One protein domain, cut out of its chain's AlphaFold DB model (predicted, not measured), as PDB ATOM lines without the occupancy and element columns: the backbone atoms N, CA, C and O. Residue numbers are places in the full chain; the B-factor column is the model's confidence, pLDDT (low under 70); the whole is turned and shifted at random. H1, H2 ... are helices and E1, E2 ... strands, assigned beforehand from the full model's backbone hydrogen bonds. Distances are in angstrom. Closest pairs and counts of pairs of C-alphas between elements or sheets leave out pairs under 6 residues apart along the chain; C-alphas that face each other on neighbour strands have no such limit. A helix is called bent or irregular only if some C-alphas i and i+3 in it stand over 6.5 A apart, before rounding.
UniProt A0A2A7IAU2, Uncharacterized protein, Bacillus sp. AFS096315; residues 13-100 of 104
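AT A GLANCE: This is residues 13 to 100 of the 104 residues of an uncharacterized protein of Bacillus sp. AFS096315 (UniProt A0A2A7IAU2). Look for one twisted sheet of five strands, with two helices that run opposite ways, partly side by side, on one face of it: two layers, sheet and helices. H2 packs on E3 and E4, while H1 lies alongside it near E5 and E2, and the long link of residues 36 to 51 runs past E5 and returns to E2. The printed part has 88 residues, in the order E1 H1 E2 E3 E4 E5 H2; the sheet is mixed, with order E1 E2 E3 E4 E5, and the class is mixed, helices and strands. The whole is compact, with a radius of gyration of the C-alphas of 12.8 A, yet elongated, spanning 38 by 23 by 22 A.

HOW THE PARTS SIT: Begin with the sheet, E1 at residues 13 to 16, E2 at 52 to 58, E3 at 64 to 73, E4 at 76 to 80 and E5 at 84 to 88. E2 to E5 make a meander, each strand the antiparallel neighbour of the one before, and each successive pair is a hairpin. Look between E2 and E3 for N 54 and O 68, 2.8 A apart, between E3 and E4 for N 71 and O 78, 2.8 A, and between E4 and E5 for N 85 and O 79, 2.8 A. E1 is an edge strand, parallel to E2 at 17 degrees, with N 14 and O 53 at 3.0 A. H1, residues 21 to 35, joins E1 and E2 in a strand-helix-strand unit, two parallel neighbour strands with a helix between, whose crossover is right-handed. H1 is on the sheet but at the sheet's level, its height 2.6 A; its closest C-alphas to E5 are those of Val 33 and Val 87, 7.5 A apart. H2, residues 89 to 98, is on the sheet at a height of 8.6 A, over E4 and only just over E3, on which 3 of its C-alphas fall. Its closest C-alphas to E4 are those of Leu 89 and Gly 76, 3.6 A apart. H1 and H2 touch, the C-alphas of Val 33 and Asn 91 being closest at 5.9 A, at a shallow tilt of 20 degrees, opposite ways. In H2 each O i to N i+4 pair is within hydrogen-bond range; in H1, 9 of 11 are.

IN THESE COORDINATES: Find C-alpha 13 at (240.176, 212.430, 209.869), where E1 begins. From C-alpha 21 at (253.855, 197.449, 200.206), H1 runs 21.2 A; it is irregular, C-alphas 22 and 25 being 7.6 A apart. E2 spans 18.9 A and E3, the longest strand, 27.1 A; E4 spans 13.8 A and E5 13.4 A. H2 runs 14.3 A to C-alpha 98 at (247.985, 211.571, 197.825).

THE WHOLE: The two C-alphas farthest apart, those of Asn 22 and Lys 44, are 39.7 A apart. The printed part has no cut, and the one long link is H1 to E2, where residues 38 to 39 pair antiparallel with residues 85 to 86 of E5. This is a predicted model with a mean pLDDT of 75.4 for the printed part; look for values under 70 at residues 13 to 24, 42 to 45 and 57 to 65.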
ATOM      1  N   GLU A  13     239.184 213.343 209.324       55.47
ATOM      2  CA  GLU A  13     240.176 212.430 209.869       55.47
ATOM      3  C   GLU A  13     240.446 211.318 208.857       55.47
ATOM      4  O   GLU A  13     239.600 210.459 208.615       55.47
ATOM      5  N   ILE A  14     241.635 211.335 208.250       59.22
ATOM      6  CA  ILE A  14     242.061 210.280 207.333       59.22
ATOM      7  C   ILE A  14     243.060 209.400 208.072       59.22
ATOM      8  O   ILE A  14     244.260 209.681 208.157       59.22
ATOM      9  N   ARG A  15     242.542 208.292 208.603       54.88
ATOM     10  CA  ARG A  15     243.354 207.186 209.111       54.88
ATOM     11  C   ARG A  15     243.709 206.266 207.959       54.88
ATOM     12  O   ARG A  15     243.010 205.293 207.695       54.88
ATOM     13  N   ASN A  16     244.804 206.572 207.275       53.47
ATOM     14  CA  ASN A  16     245.362 205.645 206.303       53.47
ATOM     15  C   ASN A  16     246.339 204.717 207.020       53.47
ATOM     16  O   ASN A  16     247.513 205.029 207.219       53.47
ATOM     17  N   VAL A  17     245.850 203.537 207.393       49.41
ATOM     18  CA  VAL A  17     246.725 202.424 207.753       49.41
ATOM     19  C   VAL A  17     247.329 201.903 206.449       49.41
ATOM     20  O   VAL A  17     246.720 201.108 205.738       49.41
ATOM     21  N   ILE A  18     248.502 202.421 206.078       51.28
ATOM     22  CA  ILE A  18     249.224 201.982 204.881       51.28
ATOM     23  C   ILE A  18     249.981 200.693 205.224       51.28
ATOM     24  O   ILE A  18     251.195 200.687 205.366       51.28
ATOM     25  N   THR A  19     249.254 199.586 205.388       43.91
ATOM     26  CA  THR A  19     249.824 198.250 205.658       43.91
ATOM     27  C   THR A  19     250.397 197.562 204.424       43.91
ATOM     28  O   THR A  19     251.024 196.513 204.547       43.91
ATOM     29  N   ASP A  20     250.171 198.124 203.238       45.50
ATOM     30  CA  ASP A  20     250.438 197.454 201.972       45.50
ATOM     31  C   ASP A  20     251.677 198.027 201.277       45.50
ATOM     32  O   ASP A  20     251.786 199.234 201.042       45.50
ATOM     33  N   VAL A  21     252.600 197.138 200.909       47.19
ATOM     34  CA  VAL A  21     253.855 197.449 200.206       47.19
ATOM     35  C   VAL A  21     253.595 198.144 198.860       47.19
ATOM     36  O   VAL A  21     254.431 198.912 198.397       47.19
ATOM     37  N   ASN A  22     252.398 197.960 198.286       50.09
ATOM     38  CA  ASN A  22     251.931 198.599 197.048       50.09
ATOM     39  C   ASN A  22     251.655 200.109 197.161       50.09
ATOM     40  O   ASN A  22     251.346 200.758 196.166       50.09
ATOM     41  N   ASN A  23     251.725 200.688 198.360       62.53
ATOM     42  CA  ASN A  23     251.562 202.127 198.574       62.53
ATOM     43  C   ASN A  23     252.874 202.811 198.992       62.53
ATOM     44  O   ASN A  23     252.830 203.959 199.441       62.53
ATOM     45  N   GLN A  24     254.027 202.145 198.842       63.53
ATOM     46  CA  GLN A  24     255.326 202.761 199.124       63.53
ATOM     47  C   GLN A  24     255.532 204.058 198.349       63.53
ATOM     48  O   GLN A  24     255.896 205.047 198.972       63.53
ATOM     49  N   ASP A  25     255.152 204.116 197.070       72.00
ATOM     50  CA  ASP A  25     255.229 205.353 196.287       72.00
ATOM     51  C   ASP A  25     254.475 206.512 196.951       72.00
ATOM     52  O   ASP A  25     254.912 207.657 196.903       72.00
ATOM     53  N   LYS A  26     253.339 206.252 197.610       70.75
ATOM     54  CA  LYS A  26     252.596 207.301 198.327       70.75
ATOM     55  C   LYS A  26     253.327 207.748 199.588       70.75
ATOM     56  O   LYS A  26     253.301 208.939 199.895       70.75
ATOM     57  N   ILE A  27     253.963 206.817 200.302       71.19
ATOM     58  CA  ILE A  27     254.782 207.131 201.477       71.19
ATOM     59  C   ILE A  27     256.011 207.934 201.055       71.19
ATOM     60  O   ILE A  27     256.253 208.986 201.636       71.19
ATOM     61  N   ASP A  28     256.727 207.506 200.021       75.50
ATOM     62  CA  ASP A  28     257.936 208.169 199.533       75.50
ATOM     63  C   ASP A  28     257.619 209.576 199.018       75.50
ATOM     64  O   ASP A  28     258.275 210.549 199.390       75.50
ATOM     65  N   ASN A  29     256.536 209.722 198.249       78.06
ATOM     66  CA  ASN A  29     256.065 211.028 197.793       78.06
ATOM     67  C   ASN A  29     255.649 211.934 198.958       78.06
ATOM     68  O   ASN A  29     255.912 213.137 198.938       78.06
ATOM     69  N   LEU A  30     255.014 211.383 199.993       77.81
ATOM     70  CA  LEU A  30     254.683 212.159 201.180       77.81
ATOM     71  C   LEU A  30     255.943 212.578 201.942       77.81
ATOM     72  O   LEU A  30     256.061 213.742 202.317       77.81
ATOM     73  N   GLN A  31     256.887 211.661 202.156       77.31
ATOM     74  CA  GLN A  31     258.165 211.966 202.794       77.31
ATOM     75  C   GLN A  31     258.904 213.058 202.021       77.31
ATOM     76  O   GLN A  31     259.405 213.997 202.630       77.31
ATOM     77  N   GLN A  32     258.891 213.001 200.690       81.31
ATOM     78  CA  GLN A  32     259.465 214.031 199.835       81.31
ATOM     79  C   GLN A  32     258.770 215.387 200.031       81.31
ATOM     80  O   GLN A  32     259.438 216.398 200.252       81.31
ATOM     81  N   VAL A  33     257.432 215.427 200.019       82.94
ATOM     82  CA  VAL A  33     256.651 216.649 200.289       82.94
ATOM     83  C   VAL A  33     257.015 217.255 201.647       82.94
ATOM     84  O   VAL A  33     257.190 218.472 201.747       82.94
ATOM     85  N   LEU A  34     257.153 216.416 202.676       77.62
ATOM     86  CA  LEU A  34     257.497 216.831 204.036       77.62
ATOM     87  C   LEU A  34     258.965 217.260 204.174       77.62
ATOM     88  O   LEU A  34     259.251 218.195 204.920       77.62
ATOM     89  N   ALA A  35     259.885 216.636 203.437       79.25
ATOM     90  CA  ALA A  35     261.300 216.998 203.410       79.25
ATOM     91  C   ALA A  35     261.526 218.390 202.799       79.25
ATOM     92  O   ALA A  35     262.388 219.137 203.253       79.25
ATOM     93  N   PHE A  36     260.711 218.774 201.811       83.69
ATOM     94  CA  PHE A  36     260.739 220.117 201.225       83.69
ATOM     95  C   PHE A  36     259.928 221.159 202.009       83.69
ATOM     96  O   PHE A  36     259.919 222.339 201.637       83.69
ATOM     97  N   ALA A  37     259.226 220.757 203.070       85.56
ATOM     98  CA  ALA A  37     258.469 221.682 203.897       85.56
ATOM     99  C   ALA A  37     259.430 222.541 204.729       85.56
ATOM    100  O   ALA A  37     260.290 222.031 205.445       85.56
ATOM    101  N   LYS A  38     259.280 223.864 204.647       87.06
ATOM    102  CA  LYS A  38     260.136 224.797 205.386       87.06
ATOM    103  C   LYS A  38     259.575 225.002 206.779       87.06
ATOM    104  O   LYS A  38     258.417 225.397 206.902       87.06
ATOM    105  N   GLN A  39     260.387 224.775 207.805       87.69
ATOM    106  CA  GLN A  39     260.018 225.115 209.173       87.69
ATOM    107  C   GLN A  39     259.697 226.611 209.275       87.69
ATOM    108  O   GLN A  39     260.375 227.447 208.673       87.69
ATOM    109  N   ILE A  40     258.635 226.937 210.003       86.50
ATOM    110  CA  ILE A  40     258.203 228.308 210.268       86.50
ATOM    111  C   ILE A  40     258.127 228.527 211.778       86.50
ATOM    112  O   ILE A  40     257.740 227.626 212.525       86.50
ATOM    113  N   ASN A  41     258.506 229.725 212.232       78.06
ATOM    114  CA  ASN A  41     258.395 230.075 213.645       78.06
ATOM    115  C   ASN A  41     256.929 230.073 214.071       78.06
ATOM    116  O   ASN A  41     256.054 230.571 213.368       78.06
ATOM    117  N   ASN A  42     256.685 229.515 215.252       64.44
ATOM    118  CA  ASN A  42     255.366 229.234 215.811       64.44
ATOM    119  C   ASN A  42     254.614 230.497 216.295       64.44
ATOM    120  O   ASN A  42     253.634 230.416 217.034       64.44
ATOM    121  N   GLU A  43     255.097 231.687 215.941       54.22
ATOM    122  CA  GLU A  43     254.589 232.946 216.473       54.22
ATOM    123  C   GLU A  43     253.278 233.326 215.772       54.22
ATOM    124  O   GLU A  43     253.257 233.993 214.744       54.22
ATOM    125  N   LYS A  44     252.169 232.887 216.382       53.81
ATOM    126  CA  LYS A  44     250.791 233.361 216.159       53.81
ATOM    127  C   LYS A  44     250.222 233.135 214.754       53.81
ATOM    128  O   LYS A  44     249.681 234.056 214.145       53.81
ATOM    129  N   PHE A  45     250.233 231.899 214.268       65.69
ATOM    130  CA  PHE A  45     249.275 231.543 213.223       65.69
ATOM    131  C   PHE A  45     247.923 231.198 213.865       65.69
ATOM    132  O   PHE A  45     247.776 230.139 214.473       65.69
ATOM    133  N   ASP A  46     246.932 232.083 213.731       71.38
ATOM    134  CA  ASP A  46     245.532 231.730 213.989       71.38
ATOM    135  C   ASP A  46     245.023 230.902 212.800       71.38
ATOM    136  O   ASP A  46     244.521 231.420 211.804       71.38
ATOM    137  N   LEU A  47     245.306 229.598 212.841       74.12
ATOM    138  CA  LEU A  47     244.984 228.664 211.756       74.12
ATOM    139  C   LEU A  47     243.575 228.079 211.877       74.12
ATOM    140  O   LEU A  47     243.167 227.299 211.017       74.12
ATOM    141  N   GLY A  48     242.840 228.404 212.944       80.94
ATOM    142  CA  GLY A  48     241.591 227.728 213.272       80.94
ATOM    143  C   GLY A  48     241.747 226.200 213.336       80.94
ATOM    144  O   GLY A  48     242.777 225.664 213.759       80.94
ATOM    145  N   LYS A  49     240.709 225.474 212.910       82.62
ATOM    146  CA  LYS A  49     240.712 224.004 212.882       82.62
ATOM    147  C   LYS A  49     241.498 223.470 211.670       82.62
ATOM    148  O   LYS A  49     241.355 224.019 210.578       82.62
ATOM    149  N   PRO A  50     242.289 222.393 211.830       85.19
ATOM    150  CA  PRO A  50     242.939 221.731 210.702       85.19
ATOM    151  C   PRO A  50     241.902 221.154 209.743       85.19
ATOM    152  O   PRO A  50     240.878 220.623 210.166       85.19
ATOM    153  N   ASN A  51     242.190 221.217 208.444       84.44
ATOM    154  CA  ASN A  51     241.344 220.590 207.431       84.44
ATOM    155  C   ASN A  51     241.453 219.063 207.486       84.44
ATOM    156  O   ASN A  51     240.499 218.360 207.156       84.44
ATOM    157  N   LEU A  52     242.632 218.562 207.867       82.88
ATOM    158  CA  LEU A  52     242.970 217.150 207.788       82.88
ATOM    159  C   LEU A  52     243.860 216.713 208.955       82.88
ATOM    160  O   LEU A  52     244.885 217.339 209.240       82.88
ATOM    161  N   HIS A  53     243.499 215.594 209.577       82.25
ATOM    162  CA  HIS A  53     244.394 214.813 210.427       82.25
ATOM    163  C   HIS A  53     244.885 213.592 209.649       82.25
ATOM    164  O   HIS A  53     244.079 212.773 209.202       82.25
ATOM    165  N   LEU A  54     246.202 213.489 209.479       77.31
ATOM    166  CA  LEU A  54     246.858 212.403 208.766       77.31
ATOM    167  C   LEU A  54     247.581 211.502 209.761       77.31
ATOM    168  O   LEU A  54     248.495 211.945 210.458       77.31
ATOM    169  N   PHE A  55     247.183 210.234 209.777       75.06
ATOM    170  CA  PHE A  55     247.860 209.175 210.514       75.06
ATOM    171  C   PHE A  55     248.381 208.150 209.519       75.06
ATOM    172  O   PHE A  55     247.589 207.583 208.766       75.06
ATOM    173  N   ILE A  56     249.692 207.922 209.510       71.12
ATOM    174  CA  ILE A  56     250.329 206.902 208.674       71.12
ATOM    175  C   ILE A  56     251.109 205.965 209.562       71.12
ATOM    176  O   ILE A  56     251.915 206.409 210.371       71.12
ATOM    177  N   ASN A  57     250.877 204.676 209.360       67.00
ATOM    178  CA  ASN A  57     251.614 203.606 210.002       67.00
ATOM    179  C   ASN A  57     252.340 202.821 208.905       67.00
ATOM    180  O   ASN A  57     251.676 202.162 208.106       67.00
ATOM    181  N   SER A  58     253.665 202.956 208.816       57.69
ATOM    182  CA  SER A  58     254.467 202.212 207.835       57.69
ATOM    183  C   SER A  58     254.936 200.875 208.428       57.69
ATOM    184  O   SER A  58     255.585 200.883 209.474       57.69
ATOM    185  N   PRO A  59     254.660 199.728 207.780       52.38
ATOM    186  CA  PRO A  59     255.041 198.407 208.281       52.38
ATOM    187  C   PRO A  59     256.498 198.028 207.974       52.38
ATOM    188  O   PRO A  59     256.982 197.036 208.511       52.38
ATOM    189  N   LYS A  60     257.187 198.763 207.087       54.72
ATOM    190  CA  LYS A  60     258.467 198.320 206.502       54.72
ATOM    191  C   LYS A  60     259.688 198.510 207.404       54.72
ATOM    192  O   LYS A  60     260.656 197.782 207.251       54.72
ATOM    193  N   GLU A  61     259.618 199.433 208.352       50.22
ATOM    194  CA  GLU A  61     260.640 199.682 209.368       50.22
ATOM    195  C   GLU A  61     259.865 199.947 210.659       50.22
ATOM    196  O   GLU A  61     259.028 200.849 210.678       50.22
ATOM    197  N   GLY A  62     260.053 199.113 211.685       50.12
ATOM    198  CA  GLY A  62     259.235 199.062 212.901       50.12
ATOM    199  C   GLY A  62     258.658 200.409 213.363       50.12
ATOM    200  O   GLY A  62     259.334 201.198 214.008       50.12
ATOM    201  N   VAL A  63     257.365 200.606 213.085       53.44
ATOM    202  CA  VAL A  63     256.476 201.608 213.695       53.44
ATOM    203  C   VAL A  63     256.870 203.078 213.456       53.44
ATOM    204  O   VAL A  63     256.953 203.866 214.397       53.44
ATOM    205  N   LEU A  64     257.027 203.514 212.200       55.31
ATOM    206  CA  LEU A  64     256.942 204.955 211.917       55.31
ATOM    207  C   LEU A  64     255.465 205.381 211.892       55.31
ATOM    208  O   LEU A  64     254.780 205.220 210.878       55.31
ATOM    209  N   LEU A  65     254.984 205.913 213.022       66.38
ATOM    210  CA  LEU A  65     253.671 206.545 213.128       66.38
ATOM    211  C   LEU A  65     253.800 208.048 212.851       66.38
ATOM    212  O   LEU A  65     254.159 208.826 213.734       66.38
ATOM    213  N   ILE A  66     253.510 208.470 211.620       73.75
ATOM    214  CA  ILE A  66     253.409 209.899 211.302       73.75
ATOM    215  C   ILE A  66     252.021 210.366 211.723       73.75
ATOM    216  O   ILE A  66     251.021 209.907 211.173       73.75
ATOM    217  N   HIS A  67     251.973 211.300 212.668       81.25
ATOM    218  CA  HIS A  67     250.781 212.076 212.984       81.25
ATOM    219  C   HIS A  67     251.013 213.519 212.540       81.25
ATOM    220  O   HIS A  67     251.900 214.200 213.055       81.25
ATOM    221  N   ALA A  68     250.223 213.973 211.569       84.69
ATOM    222  CA  ALA A  68     250.310 215.321 211.034       84.69
ATOM    223  C   ALA A  68     248.941 216.006 211.031       84.69
ATOM    224  O   ALA A  68     247.949 215.432 210.582       84.69
ATOM    225  N   LYS A  69     248.899 217.264 211.473       88.62
ATOM    226  CA  LYS A  69     247.747 218.154 211.273       88.62
ATOM    227  C   LYS A  69     248.024 219.063 210.092       88.62
ATOM    228  O   LYS A  69     249.106 219.642 210.020       88.62
ATOM    229  N   ILE A  70     247.079 219.173 209.168       88.50
ATOM    230  CA  ILE A  70     247.273 219.880 207.905       88.50
ATOM    231  C   ILE A  70     246.186 220.944 207.742       88.50
ATOM    232  O   ILE A  70     244.992 220.654 207.836       88.50
ATOM    233  N   TRP A  71     246.619 222.167 207.446       91.69
ATOM    234  CA  TRP A  71     245.777 223.293 207.057       91.69
ATOM    235  C   TRP A  71     246.068 223.636 205.600       91.69
ATOM    236  O   TRP A  71     247.181 224.042 205.262       91.69
ATOM    237  N   PHE A  72     245.082 223.475 204.727       88.94
ATOM    238  CA  PHE A  72     245.172 223.935 203.350       88.94
ATOM    239  C   PHE A  72     244.834 225.422 203.294       88.94
ATOM    240  O   PHE A  72     243.802 225.870 203.781       88.94
ATOM    241  N   THR A  73     245.721 226.191 202.678       87.75
ATOM    242  CA  THR A  73     245.592 227.640 202.512       87.75
ATOM    243  C   THR A  73     245.630 227.983 201.026       87.75
ATOM    244  O   THR A  73     245.965 227.143 200.187       87.75
ATOM    245  N   ARG A  74     245.322 229.233 200.672       86.06
ATOM    246  CA  ARG A  74     245.409 229.693 199.276       86.06
ATOM    247  C   ARG A  74     246.837 229.616 198.716       86.06
ATOM    248  O   ARG A  74     247.004 229.366 197.527       86.06
ATOM    249  N   ASP A  75     247.845 229.739 199.580       87.25
ATOM    250  CA  ASP A  75     249.265 229.752 199.202       87.25
ATOM    251  C   ASP A  75     249.961 228.386 199.337       87.25
ATOM    252  O   ASP A  75     251.166 228.266 199.100       87.25
ATOM    253  N   GLY A  76     249.222 227.341 199.724       90.81
ATOM    254  CA  GLY A  76     249.740 225.986 199.887       90.81
ATOM    255  C   GLY A  76     249.179 225.290 201.111       90.81
ATOM    256  O   GLY A  76     247.965 225.177 201.255       90.81
ATOM    257  N   ALA A  77     250.043 224.782 201.983       91.19
ATOM    258  CA  ALA A  77     249.596 224.149 203.215       91.19
ATOM    259  C   ALA A  77     250.523 224.453 204.386       91.19
ATOM    260  O   ALA A  77     251.706 224.740 204.211       91.19
ATOM    261  N   ILE A  78     249.969 224.374 205.585       91.69
ATOM    262  CA  ILE A  78     250.719 224.357 206.831       91.69
ATOM    263  C   ILE A  78     250.548 222.967 207.426       91.69
ATOM    264  O   ILE A  78     249.443 222.427 207.434       91.69
ATOM    265  N   VAL A  79     251.645 222.375 207.877       89.75
ATOM    266  CA  VAL A  79     251.683 221.035 208.460       89.75
ATOM    267  C   VAL A  79     252.287 221.135 209.851       89.75
ATOM    268  O   VAL A  79     253.307 221.794 210.024       89.75
ATOM    269  N   ASN A  80     251.667 220.488 210.835       89.12
ATOM    270  CA  ASN A  80     252.207 220.329 212.179       89.12
ATOM    271  C   ASN A  80     252.470 218.847 212.451       89.12
ATOM    272  O   ASN A  80     251.536 218.047 212.420       89.12
ATOM    273  N   MET A  81     253.730 218.519 212.732       84.00
ATOM    274  CA  MET A  81     254.212 217.178 213.101       84.00
ATOM    275  C   MET A  81     255.034 217.191 214.405       84.00
ATOM    276  O   MET A  81     255.876 216.325 214.622       84.00
ATOM    277  N   GLY A  82     254.834 218.201 215.255       82.75
ATOM    278  CA  GLY A  82     255.723 218.545 216.377       82.75
ATOM    279  C   GLY A  82     256.396 219.908 216.191       82.75
ATOM    280  O   GLY A  82     256.682 220.598 217.164       82.75
ATOM    281  N   ASP A  83     256.537 220.343 214.941       86.44
ATOM    282  CA  ASP A  83     256.875 221.704 214.533       86.44
ATOM    283  C   ASP A  83     255.975 222.141 213.366       86.44
ATOM    284  O   ASP A  83     255.424 221.296 212.651       86.44
ATOM    285  N   TYR A  84     255.786 223.452 213.193       89.56
ATOM    286  CA  TYR A  84     255.014 223.990 212.075       89.56
ATOM    287  C   TYR A  84     255.901 224.146 210.848       89.56
ATOM    288  O   TYR A  84     256.968 224.761 210.903       89.56
ATOM    289  N   ARG A  85     255.417 223.643 209.713       90.75
ATOM    290  CA  ARG A  85     256.091 223.743 208.421       90.75
ATOM    291  C   ARG A  85     255.157 224.267 207.351       90.75
ATOM    292  O   ARG A  85     254.003 223.855 207.262       90.75
ATOM    293  N   LYS A  86     255.681 225.137 206.493       91.12
ATOM    294  CA  LYS A  86     255.001 225.610 205.291       91.12
ATOM    295  C   LYS A  86     255.357 224.720 204.106       91.12
ATOM    296  O   LYS A  86     256.525 224.518 203.777       91.12
ATOM    297  N   VAL A  87     254.320 224.243 203.439       91.38
ATOM    298  CA  VAL A  87     254.364 223.479 202.197       91.38
ATOM    299  C   VAL A  87     253.922 224.400 201.062       91.38
ATOM    300  O   VAL A  87     252.917 225.105 201.175       91.38
ATOM    301  N   SER A  88     254.682 224.411 199.967       92.38
ATOM    302  CA  SER A  88     254.373 225.222 198.783       92.38
ATOM    303  C   SER A  88     253.042 224.819 198.143       92.38
ATOM    304  O   SER A  88     252.573 223.695 198.316       92.38
ATOM    305  N   LEU A  89     252.451 225.704 197.337       90.50
ATOM    306  CA  LEU A  89     251.210 225.413 196.615       90.50
ATOM    307  C   LEU A  89     251.286 224.144 195.752       90.50
ATOM    308  O   LEU A  89     250.354 223.340 195.755       90.50
ATOM    309  N   THR A  90     252.393 223.941 195.036       89.12
ATOM    310  CA  THR A  90     252.602 222.748 194.200       89.12
ATOM    311  C   THR A  90     252.588 221.474 195.041       89.12
ATOM    312  O   THR A  90     251.849 220.537 194.735       89.12
ATOM    313  N   ASN A  91     253.325 221.468 196.153       88.31
ATOM    314  CA  ASN A  91     253.406 220.312 197.040       88.31
ATOM    315  C   ASN A  91     252.097 220.096 197.810       88.31
ATOM    316  O   ASN A  91     251.699 218.960 198.032       88.31
ATOM    317  N   ALA A  92     251.370 221.162 198.151       89.25
ATOM    318  CA  ALA A  92     250.057 221.072 198.779       89.25
ATOM    319  C   ALA A  92     249.014 220.439 197.842       89.25
ATOM    320  O   ALA A  92     248.217 219.611 198.278       89.25
ATOM    321  N   LYS A  93     249.044 220.757 196.539       88.50
ATOM    322  CA  LYS A  93     248.200 220.084 195.533       88.50
ATOM    323  C   LYS A  93     248.539 218.598 195.414       88.50
ATOM    324  O   LYS A  93     247.634 217.775 195.291       88.50
ATOM    325  N   MET A  94     249.825 218.251 195.460       85.25
ATOM    326  CA  MET A  94     250.268 216.855 195.460       85.25
ATOM    327  C   MET A  94     249.803 216.128 196.727       85.25
ATOM    328  O   MET A  94     249.228 215.047 196.629       85.25
ATOM    329  N   LEU A  95     249.936 216.765 197.892       84.25
ATOM    330  CA  LEU A  95     249.455 216.258 199.176       84.25
ATOM    331  C   LEU A  95     247.950 215.968 199.141       84.25
ATOM    332  O   LEU A  95     247.548 214.866 199.502       84.25
ATOM    333  N   LYS A  96     247.131 216.900 198.626       85.62
ATOM    334  CA  LYS A  96     245.683 216.688 198.436       85.62
ATOM    335  C   LYS A  96     245.389 215.441 197.598       85.62
ATOM    336  O   LYS A  96     244.530 214.652 197.975       85.62
ATOM    337  N   LYS A  97     246.123 215.229 196.498       83.56
ATOM    338  CA  LYS A  97     245.968 214.037 195.646       83.56
ATOM    339  C   LYS A  97     246.354 212.750 196.374       83.56
ATOM    340  O   LYS A  97     245.607 211.780 196.294       83.56
ATOM    341  N   ILE A  98     247.483 212.745 197.089       78.38
ATOM    342  CA  ILE A  98     247.985 211.571 197.825       78.38
ATOM    343  C   ILE A  98     246.970 211.122 198.879       78.38
ATOM    344  O   ILE A  98     246.686 209.932 198.996       78.38
ATOM    345  N   VAL A  99     246.409 212.076 199.623       76.25
ATOM    346  CA  VAL A  99     245.463 211.798 200.713       76.25
ATOM    347  C   VAL A  99     244.007 211.728 200.242       76.25
ATOM    348  O   VAL A  99     243.122 211.498 201.057       76.25
ATOM    349  N   GLY A 100     243.736 211.922 198.947       76.25
ATOM    350  CA  GLY A 100     242.382 211.887 198.390       76.25
ATOM    351  C   GLY A 100     241.467 213.017 198.878       76.25
ATOM    352  O   GLY A 100     240.246 212.866 198.840       76.25
TER     353      GLY A 100